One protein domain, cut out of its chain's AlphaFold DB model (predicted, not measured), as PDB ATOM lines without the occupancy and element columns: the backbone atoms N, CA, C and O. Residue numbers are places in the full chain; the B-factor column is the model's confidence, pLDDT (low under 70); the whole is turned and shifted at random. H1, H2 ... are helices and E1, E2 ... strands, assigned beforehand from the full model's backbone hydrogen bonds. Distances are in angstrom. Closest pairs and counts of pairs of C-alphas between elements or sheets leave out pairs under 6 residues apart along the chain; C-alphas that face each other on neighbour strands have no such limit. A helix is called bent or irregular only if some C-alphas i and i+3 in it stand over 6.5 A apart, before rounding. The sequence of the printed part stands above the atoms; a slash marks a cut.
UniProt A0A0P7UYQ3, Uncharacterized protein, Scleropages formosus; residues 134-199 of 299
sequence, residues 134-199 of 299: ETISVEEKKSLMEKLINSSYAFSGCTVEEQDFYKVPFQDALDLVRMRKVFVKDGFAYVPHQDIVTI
ATOM      1  N   GLU A 134     -21.731  -4.209  -9.393       76.94
ATOM      2  CA  GLU A 134     -20.841  -5.332  -9.666       76.94
ATOM      3  C   GLU A 134     -20.508  -5.386 -11.160       76.94
ATOM      4  O   GLU A 134     -21.390  -5.312 -12.023       76.94
ATOM      5  N   THR A 135     -19.222  -5.525 -11.477       79.81
ATOM      6  CA  THR A 135     -18.773  -5.834 -12.837       79.81
ATOM      7  C   THR A 135     -19.104  -7.288 -13.153       79.81
ATOM      8  O   THR A 135     -18.825  -8.175 -12.347       79.81
ATOM      9  N   ILE A 136     -19.676  -7.537 -14.328       81.31
ATOM     10  CA  ILE A 136     -20.052  -8.889 -14.764       81.31
ATOM     11  C   ILE A 136     -18.795  -9.744 -14.985       81.31
ATOM     12  O   ILE A 136     -17.779  -9.245 -15.474       81.31
ATOM     13  N   SER A 137     -18.870 -11.042 -14.678       83.81
ATOM     14  CA  SER A 137     -17.805 -11.990 -15.019       83.81
ATOM     15  C   SER A 137     -17.669 -12.179 -16.535       83.81
ATOM     16  O   SER A 137     -18.612 -11.999 -17.310       83.81
ATOM     17  N   VAL A 138     -16.480 -12.565 -16.996       79.38
ATOM     18  CA  VAL A 138     -16.209 -12.735 -18.433       79.38
ATOM     19  C   VAL A 138     -17.053 -13.875 -19.021       79.38
ATOM     20  O   VAL A 138     -17.488 -13.812 -20.173       79.38
ATOM     21  N   GLU A 139     -17.354 -14.894 -18.217       82.38
ATOM     22  CA  GLU A 139     -18.173 -16.047 -18.586       82.38
ATOM     23  C   GLU A 139     -19.636 -15.647 -18.812       82.38
ATOM     24  O   GLU A 139     -20.233 -15.993 -19.838       82.38
ATOM     25  N   GLU A 140     -20.209 -14.869 -17.888       80.19
ATOM     26  CA  GLU A 140     -21.572 -14.351 -18.017       80.19
ATOM     27  C   GLU A 140     -21.668 -13.367 -19.185       80.19
ATOM     28  O   GLU A 140     -22.583 -13.488 -20.007       80.19
ATOM     29  N   LYS A 141     -20.680 -12.470 -19.329       79.25
ATOM     30  CA  LYS A 141     -20.577 -11.526 -20.451       79.25
ATOM     31  C   LYS A 141     -20.619 -12.257 -21.790       79.25
ATOM     32  O   LYS A 141     -21.427 -11.903 -22.644       79.25
ATOM     33  N   LYS A 142     -19.824 -13.318 -21.959       81.12
ATOM     34  CA  LYS A 142     -19.775 -14.097 -23.207       81.12
ATOM     35  C   LYS A 142     -21.108 -14.776 -23.525       81.12
ATOM     36  O   LYS A 142     -21.523 -14.793 -24.679       81.12
ATOM     37  N   SER A 143     -21.800 -15.297 -22.510       82.25
ATOM     38  CA  SER A 143     -23.109 -15.943 -22.686       82.25
ATOM     39  C   SER A 143     -24.235 -14.964 -23.049       82.25
ATOM     40  O   SER A 143     -25.184 -15.331 -23.741       82.25
ATOM     41  N   LEU A 144     -24.137 -13.716 -22.584       79.88
ATOM     42  CA  LEU A 144     -25.139 -12.674 -22.803       79.88
ATOM     43  C   LEU A 144     -24.795 -11.749 -23.972       79.88
ATOM     44  O   LEU A 144     -25.640 -10.950 -24.365       79.88
ATOM     45  N   MET A 145     -23.602 -11.878 -24.554       75.12
ATOM     46  CA  MET A 145     -23.076 -10.985 -25.587       75.12
ATOM     47  C   MET A 145     -24.024 -10.821 -26.777       75.12
ATOM     48  O   MET A 145     -24.323  -9.698 -27.170       75.12
ATOM     49  N   GLU A 146     -24.573 -11.919 -27.295       78.19
ATOM     50  CA  GLU A 146     -25.534 -11.885 -28.405       78.19
ATOM     51  C   GLU A 146     -26.801 -11.087 -28.045       78.19
ATOM     52  O   GLU A 146     -27.301 -10.287 -28.833       78.19
ATOM     53  N   LYS A 147     -27.293 -11.236 -26.809       80.50
ATOM     54  CA  LYS A 147     -28.468 -10.505 -26.312       80.50
ATOM     55  C   LYS A 147     -28.158  -9.031 -26.070       80.50
ATOM     56  O   LYS A 147     -29.009  -8.189 -26.345       80.50
ATOM     57  N   LEU A 148     -26.951  -8.722 -25.596       77.38
ATOM     58  CA  LEU A 148     -26.475  -7.355 -25.393       77.38
ATOM     59  C   LEU A 148     -26.381  -6.608 -26.727       77.38
ATOM     60  O   LEU A 148     -26.925  -5.508 -26.827       77.38
ATOM     61  N   ILE A 149     -25.799  -7.233 -27.757       74.25
ATOM     62  CA  ILE A 149     -25.717  -6.681 -29.120       74.25
ATOM     63  C   ILE A 149     -27.121  -6.408 -29.672       74.25
ATOM     64  O   ILE A 149     -27.386  -5.318 -30.166       74.25
ATOM     65  N   ASN A 150     -28.051  -7.354 -29.518       74.50
ATOM     66  CA  ASN A 150     -29.424  -7.188 -30.003       74.50
ATOM     67  C   ASN A 150     -30.209  -6.095 -29.256       74.50
ATOM     68  O   ASN A 150     -31.119  -5.495 -29.823       74.50
ATOM     69  N   SER A 151     -29.890  -5.852 -27.982       68.88
ATOM     70  CA  SER A 151     -30.566  -4.844 -27.152       68.88
ATOM     71  C   SER A 151     -29.980  -3.435 -27.272       68.88
ATOM     72  O   SER A 151     -30.679  -2.461 -27.013       68.88
ATOM     73  N   SER A 152     -28.710  -3.307 -27.663       64.19
ATOM     74  CA  SER A 152     -28.027  -2.019 -27.729       64.19
ATOM     75  C   SER A 152     -27.925  -1.548 -29.176       64.19
ATOM     76  O   SER A 152     -27.009  -1.907 -29.908       64.19
ATOM     77  N   TYR A 153     -28.870  -0.698 -29.588       56.28
ATOM     78  CA  TYR A 153     -28.956  -0.147 -30.952       56.28
ATOM     79  C   TYR A 153     -27.701   0.644 -31.387       56.28
ATOM     80  O   TYR A 153     -27.519   0.913 -32.570       56.28
ATOM     81  N   ALA A 154     -26.834   1.029 -30.445       53.19
ATOM     82  CA  ALA A 154     -25.674   1.888 -30.685       53.19
ATOM     83  C   ALA A 154     -24.321   1.150 -30.726       53.19
ATOM     84  O   ALA A 154     -23.292   1.802 -30.902       53.19
ATOM     85  N   PHE A 155     -24.289  -0.175 -30.556       53.31
ATOM     86  CA  PHE A 155     -23.037  -0.931 -30.459       53.31
ATOM     87  C   PHE A 155     -22.858  -1.924 -31.606       53.31
ATOM     88  O   PHE A 155     -23.520  -2.955 -31.678       53.31
ATOM     89  N   SER A 156     -21.889  -1.642 -32.476       46.72
ATOM     90  CA  SER A 156     -21.345  -2.634 -33.407       46.72
ATOM     91  C   SER A 156     -20.579  -3.703 -32.616       46.72
ATOM     92  O   SER A 156     -19.822  -3.370 -31.711       46.72
ATOM     93  N   GLY A 157     -20.732  -4.986 -32.959       48.19
ATOM     94  CA  GLY A 157     -20.237  -6.124 -32.161       48.19
ATOM     95  C   GLY A 157     -18.767  -6.079 -31.694       48.19
ATOM     96  O   GLY A 157     -18.468  -6.646 -30.651       48.19
ATOM     97  N   CYS A 158     -17.870  -5.356 -32.382       42.97
ATOM     98  CA  CYS A 158     -16.480  -5.149 -31.940       42.97
ATOM     99  C   CYS A 158     -16.334  -4.273 -30.682       42.97
ATOM    100  O   CYS A 158     -15.423  -4.493 -29.895       42.97
ATOM    101  N   THR A 159     -17.199  -3.279 -30.466       55.69
ATOM    102  CA  THR A 159     -17.047  -2.336 -29.341       55.69
ATOM    103  C   THR A 159     -17.609  -2.885 -28.030       55.69
ATOM    104  O   THR A 159     -17.329  -2.340 -26.965       55.69
ATOM    105  N   VAL A 160     -18.392  -3.968 -28.086       59.03
ATOM    106  CA  VAL A 160     -18.999  -4.622 -26.912       59.03
ATOM    107  C   VAL A 160     -17.962  -5.420 -26.116       59.03
ATOM    108  O   VAL A 160     -18.050  -5.503 -24.889       59.03
ATOM    109  N   GLU A 161     -16.960  -5.996 -26.783       59.28
ATOM    110  CA  GLU A 161     -15.939  -6.808 -26.112       59.28
ATOM    111  C   GLU A 161     -14.991  -5.960 -25.260       59.28
ATOM    112  O   GLU A 161     -14.677  -6.350 -24.134       59.28
ATOM    113  N   GLU A 162     -14.622  -4.773 -25.745       66.38
ATOM    114  CA  GLU A 162     -13.706  -3.852 -25.062       66.38
ATOM    115  C   GLU A 162     -14.347  -3.112 -23.884       66.38
ATOM    116  O   GLU A 162     -13.633  -2.616 -23.015       66.38
ATOM    117  N   GLN A 163     -15.679  -3.024 -23.833       71.50
ATOM    118  CA  GLN A 163     -16.358  -2.238 -22.806       71.50
ATOM    119  C   GLN A 163     -16.813  -3.065 -21.615       71.50
ATOM    120  O   GLN A 163     -17.340  -4.173 -21.752       71.50
ATOM    121  N   ASP A 164     -16.643  -2.480 -20.435       77.00
ATOM    122  CA  ASP A 164     -17.115  -3.047 -19.184       77.00
ATOM    123  C   ASP A 164     -18.624  -2.852 -19.039       77.00
ATOM    124  O   ASP A 164     -19.181  -1.785 -19.330       77.00
ATOM    125  N   PHE A 165     -19.280  -3.907 -18.562       84.56
ATOM    126  CA  PHE A 165     -20.700  -3.910 -18.250       84.56
ATOM    127  C   PHE A 165     -20.897  -4.066 -16.747       84.56
ATOM    128  O   PHE A 165     -20.256  -4.895 -16.093       84.56
ATOM    129  N   TYR A 166     -21.836  -3.287 -16.229       86.19
ATOM    130  CA  TYR A 166     -22.240  -3.280 -14.836       86.19
ATOM    131  C   TYR A 166     -23.593  -3.956 -14.688       86.19
ATOM    132  O   TYR A 166     -24.510  -3.740 -15.487       86.19
ATOM    133  N   LYS A 167     -23.716  -4.766 -13.641       88.31
ATOM    134  CA  LYS A 167     -24.973  -5.364 -13.217       88.31
ATOM    135  C   LYS A 167     -25.645  -4.428 -12.217       88.31
ATOM    136  O   LYS A 167     -25.090  -4.135 -11.161       88.31
ATOM    137  N   VAL A 168     -26.841  -3.964 -12.560       86.81
ATOM    138  CA  VAL A 168     -27.599  -2.972 -11.789       86.81
ATOM    139  C   VAL A 168     -29.021  -3.491 -11.557       86.81
ATOM    140  O   VAL A 168     -29.587  -4.099 -12.465       86.81
ATOM    141  N   PRO A 169     -29.646  -3.291 -10.385       88.75
ATOM    142  CA  PRO A 169     -31.073  -3.561 -10.219       88.75
ATOM    143  C   PRO A 169     -31.901  -2.770 -11.243       88.75
ATOM    144  O   PRO A 169     -31.669  -1.582 -11.461       88.75
ATOM    145  N   PHE A 170     -32.898  -3.394 -11.876       87.94
ATOM    146  CA  PHE A 170     -33.650  -2.716 -12.947       87.94
ATOM    147  C   PHE A 170     -34.377  -1.434 -12.481       87.94
ATOM    148  O   PHE A 170     -34.658  -0.562 -13.301       87.94
ATOM    149  N   GLN A 171     -34.666  -1.325 -11.177       87.06
ATOM    150  CA  GLN A 171     -35.330  -0.177 -10.548       87.06
ATOM    151  C   GLN A 171     -34.495   1.107 -10.624       87.06
ATOM    152  O   GLN A 171     -35.052   2.194 -10.763       87.06
ATOM    153  N   ASP A 172     -33.168   0.987 -10.605       83.44
ATOM    154  CA  ASP A 172     -32.273   2.145 -10.684       83.44
ATOM    155  C   ASP A 172     -32.041   2.571 -12.143       83.44
ATOM    156  O   ASP A 172     -31.776   3.735 -12.438       83.44
ATOM    157  N   ALA A 173     -32.203   1.638 -13.088       85.88
ATOM    158  CA  ALA A 173     -31.973   1.841 -14.520       85.88
ATOM    159  C   ALA A 173     -33.268   1.999 -15.345       85.88
ATOM    160  O   ALA A 173     -33.263   1.761 -16.557       85.88
ATOM    161  N   LEU A 174     -34.380   2.414 -14.724       86.88
ATOM    162  CA  LEU A 174     -35.705   2.469 -15.365       86.88
ATOM    163  C   LEU A 174     -35.735   3.273 -16.671       86.88
ATOM    164  O   LEU A 174     -36.400   2.867 -17.622       86.88
ATOM    165  N   ASP A 175     -34.995   4.381 -16.755       85.38
ATOM    166  CA  ASP A 175     -34.945   5.203 -17.969       85.38
ATOM    167  C   ASP A 175     -34.328   4.465 -19.155       85.38
ATOM    168  O   ASP A 175     -34.837   4.545 -20.274       85.38
ATOM    169  N   LEU A 176     -33.263   3.705 -18.911       86.31
ATOM    170  CA  LEU A 176     -32.590   2.925 -19.945       86.31
ATOM    171  C   LEU A 176     -33.453   1.738 -20.386       86.31
ATOM    172  O   LEU A 176     -33.528   1.431 -21.580       86.31
ATOM    173  N   VAL A 177     -34.149   1.106 -19.433       87.38
ATOM    174  CA  VAL A 177     -35.076  -0.004 -19.688       87.38
ATOM    175  C   VAL A 177     -36.280   0.469 -20.502       87.38
ATOM    176  O   VAL A 177     -36.644  -0.167 -21.491       87.38
ATOM    177  N   ARG A 178     -36.864   1.623 -20.150       87.00
ATOM    178  CA  ARG A 178     -37.991   2.232 -20.872       87.00
ATOM    179  C   ARG A 178     -37.655   2.497 -22.336       87.00
ATOM    180  O   ARG A 178     -38.481   2.235 -23.204       87.00
ATOM    181  N   MET A 179     -36.435   2.958 -22.610       82.81
ATOM    182  CA  MET A 179     -35.975   3.214 -23.978       82.81
ATOM    183  C   MET A 179     -35.471   1.958 -24.700       82.81
ATOM    184  O   MET A 179     -34.966   2.072 -25.814       82.81
ATOM    185  N   ARG A 180     -35.604   0.771 -24.085       81.56
ATOM    186  CA  ARG A 180     -35.136  -0.525 -24.603       81.56
ATOM    187  C   ARG A 180     -33.665  -0.500 -25.032       81.56
ATOM    188  O   ARG A 180     -33.301  -1.149 -26.002       81.56
ATOM    189  N   LYS A 181     -32.835   0.269 -24.318       82.06
ATOM    190  CA  LYS A 181     -31.399   0.423 -24.615       82.06
ATOM    191  C   LYS A 181     -30.512  -0.573 -23.873       82.06
ATOM    192  O   LYS A 181     -29.346  -0.719 -24.217       82.06
ATOM    193  N   VAL A 182     -31.048  -1.218 -22.837       86.06
ATOM    194  CA  VAL A 182     -30.307  -2.134 -21.963       86.06
ATOM    195  C   VAL A 182     -31.001  -3.483 -21.879       86.06
ATOM    196  O   VAL A 182     -32.229  -3.581 -21.949       86.06
ATOM    197  N   PHE A 183     -30.201  -4.529 -21.705       87.12
ATOM    198  CA  PHE A 183     -30.697  -5.880 -21.507       87.12
ATOM    199  C   PHE A 183     -31.104  -6.086 -20.046       87.12
ATOM    200  O   PHE A 183     -30.371  -5.696 -19.139       87.12
ATOM    201  N   VAL A 184     -32.249  -6.730 -19.812       89.31
ATOM    202  CA  VAL A 184     -32.750  -7.052 -18.468       89.31
ATOM    203  C   VAL A 184     -32.959  -8.559 -18.350       89.31
ATOM    204  O   VAL A 184     -33.574  -9.174 -19.222       89.31
ATOM    205  N   LYS A 185     -32.464  -9.161 -17.268       88.00
ATOM    206  CA  LYS A 185     -32.631 -10.583 -16.945       88.00
ATOM    207  C   LYS A 185     -32.689 -10.773 -15.433       88.00
ATOM    208  O   LYS A 185     -31.899 -10.168 -14.717       88.00
ATOM    209  N   ASP A 186     -33.590 -11.630 -14.959       87.44
ATOM    210  CA  ASP A 186     -33.678 -12.036 -13.546       87.44
ATOM    211  C   ASP A 186     -33.784 -10.853 -12.553       87.44
ATOM    212  O   ASP A 186     -33.284 -10.920 -11.436       87.44
ATOM    213  N   GLY A 187     -34.418  -9.744 -12.964       86.94
ATOM    214  CA  GLY A 187     -34.543  -8.525 -12.145       86.94
ATOM    215  C   GLY A 187     -33.326  -7.588 -12.176       86.94
ATOM    216  O   GLY A 187     -33.325  -6.560 -11.499       86.94
ATOM    217  N   PHE A 188     -32.316  -7.887 -12.992       88.69
ATOM    218  CA  PHE A 188     -31.125  -7.058 -13.169       88.69
ATOM    219  C   PHE A 188     -31.033  -6.518 -14.595       88.69
ATOM    220  O   PHE A 188     -31.306  -7.230 -15.560       88.69
ATOM    221  N   ALA A 189     -30.635  -5.258 -14.718       89.62
ATOM    222  CA  ALA A 189     -30.273  -4.603 -15.961       89.62
ATOM    223  C   ALA A 189     -28.749  -4.618 -16.139       89.62
ATOM    224  O   ALA A 189     -27.993  -4.410 -15.189       89.62
ATOM    225  N   TYR A 190     -28.305  -4.843 -17.371       87.94
ATOM    226  CA  TYR A 190     -26.898  -4.843 -17.747       87.94
ATOM    227  C   TYR A 190     -26.584  -3.575 -18.525       87.94
ATOM    228  O   TYR A 190     -27.134  -3.345 -19.605       87.94
ATOM    229  N   VAL A 191     -25.720  -2.744 -17.950       87.12
ATOM    230  CA  VAL A 191     -25.517  -1.361 -18.383       87.12
ATOM    231  C   VAL A 191     -24.047  -1.149 -18.746       87.12
ATOM    232  O   VAL A 191     -23.179  -1.497 -17.943       87.12
ATOM    233  N   PRO A 192     -23.730  -0.603 -19.932       85.56
ATOM    234  CA  PRO A 192     -22.350  -0.305 -20.298       85.56
ATOM    235  C   PRO A 192     -21.801   0.874 -19.482       85.56
ATOM    236  O   PRO A 192     -22.553   1.742 -19.032       85.56
ATOM    237  N   HIS A 193     -20.474   0.955 -19.350       80.56
ATOM    238  CA  HIS A 193     -19.808   2.050 -18.633       80.56
ATOM    239  C   HIS A 193     -20.241   3.448 -19.101       80.56
ATOM    240  O   HIS A 193     -20.388   4.352 -18.287       80.56
ATOM    241  N   GLN A 194     -20.498   3.637 -20.397       79.56
ATOM    242  CA  GLN A 194     -20.915   4.934 -20.943       79.56
ATOM    243  C   GLN A 194     -22.289   5.390 -20.425       79.56
ATOM    244  O   GLN A 194     -22.508   6.584 -20.214       79.56
ATOM    245  N   ASP A 195     -23.199   4.446 -20.168       83.56
ATOM    246  CA  ASP A 195     -24.567   4.735 -19.735       83.56
ATOM    247  C   ASP A 195     -24.708   4.824 -18.209       83.56
ATOM    248  O   ASP A 195     -25.743   5.279 -17.716       83.56
ATOM    249  N   ILE A 196     -23.661   4.487 -17.444       84.38
ATOM    250  CA  ILE A 196     -23.658   4.636 -15.979       84.38
ATOM    251  C   ILE A 196     -23.904   6.086 -15.555       84.38
ATOM    252  O   ILE A 196     -24.593   6.352 -14.570       84.38
ATOM    253  N   VAL A 197     -23.402   7.035 -16.354       83.56
ATOM    254  CA  VAL A 197     -23.592   8.476 -16.158       83.56
ATOM    255  C   VAL A 197     -25.082   8.816 -16.148       83.56
ATOM    256  O   VAL A 197     -25.523   9.647 -15.362       83.56
ATOM    257  N   THR A 198     -25.874   8.144 -16.984       84.75
ATOM    258  CA  THR A 198     -27.316   8.380 -17.109       84.75
ATOM    259  C   THR A 198     -28.067   7.962 -15.847       84.75
ATOM    260  O   THR A 198     -28.968   8.676 -15.413       84.75
ATOM    261  N   ILE A 199     -27.664   6.854 -15.219       86.19
ATOM    262  CA  ILE A 199     -28.256   6.389 -13.955       86.19
ATOM    263  C   ILE A 199     -27.974   7.398 -12.840       86.19
ATOM    264  O   ILE A 199     -28.893   7.837 -12.148       86.19
TER     265      ILE A 199
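AT A GLANCE: This is residues 134 to 199 of the 299 residues of an uncharacterized protein of Scleropages formosus (UniProt A0A0P7UYQ3). A small antiparallel sheet of three strands, in the order E1, E3, E2, has its longest helix, H1, crossing one face; the short H2 folds back on H1 off the sheet, and two more short helices, H3 and H4, only graze the sheet. The first two residues, 134 to 135, pair with E1. The printed part has 66 residues, with four named helices and three named strands in the order H1, H2, E1, H3, E2, E3, H4, and its class is mixed, helices and strands. It is compact and rounded, with a radius of gyration of the C-alphas of 10.6 A and spans of 27 by 22 by 19 A.

HOW THE PARTS SIT: Residues 134 to 135 make a short antiparallel pairing with residues 166 to 167 of E1, residues 165 to 169. H1, residues 138 to 151, is on the sheet that E1 forms with E3, residues 188 to 192, and E2, residues 183 to 185. Its height over the sheet is 8.5 A, and it lies only just over E3, with 3 of its C-alphas; it runs across the strands, at 84 degrees to E3 on the local plane. This is two layers, helices on one face of a sheet. The closest C-alphas of H1 and E2 are those of Ser 151 and Phe 183, 5.7 A apart. H2, residues 157 to 162, forms a helical hairpin with H1; they only just touch, with 3 pairs of C-alphas within 8 A, through residues 145 to 149 of H1 alone, the closest being Ile 149 and Gly 157 at 6.3 A. They run opposite ways at a tilt of 37 degrees, only just steep. H2 is not on the sheet. E1 and the inner strand E3 are antiparallel at 147 degrees, with N 166 and O 191 at 2.8 A and N 189 and O 168 at 2.7 A, within hydrogen-bond range. E2 and E3, a hairpin, are antiparallel at 153 degrees, with N 190 and O 183 at 2.8 A. H3, residues 174 to 178, grazes the sheet with residues 174 to 177. E1, H3 and E2 form a split strand-helix-strand unit, two strands running the same way with E3 between them, and its crossover is right-handed. H4, residues 193 to 199, grazes the sheet too; the closest C-alphas of E1 and H4 are Phe 165 and His 193, 6.0 A apart. H3 and H4 are close but not clearly touching, with the C-alphas of Asp 175 and Ile 199 at 7.9 A. Every O i to N i+4 pair is within range in H3, against 8 of 10 in H1, 0 of 2 in H2 and 0 of 3 in H4; O i to N i+3 pairs are 0 of 3 in H2 and 3 of 4 in H4.

IN THESE COORDINATES: H1 begins at C-alpha 138, (-16.209, -12.735, -18.433), and is 18.6 A long; it is irregular, with C-alphas 143 and 146 7.4 A apart. H2 is 9.9 A long and neither bent nor irregular, but only just: C-alphas 158 and 161 are 6.1 A apart. E1 is 13.1 A, H3 6.0 A, E2 6.8 A and E3 13.2 A long. H4, 10.6 A long, is only just irregular, with C-alphas 194 and 197 6.53 A apart, and ends at C-alpha 199, (-28.256, 6.389, -13.955).

THE WHOLE: The two C-alphas farthest apart are those of Cys 158 and Gln 171, 28.9 A. The printed part has no cut, and the six links between named elements are tight. The mean pLDDT of the printed part is 78.4, and residues 151 to 162, of which 157 to 162 belong to H2, are under 70.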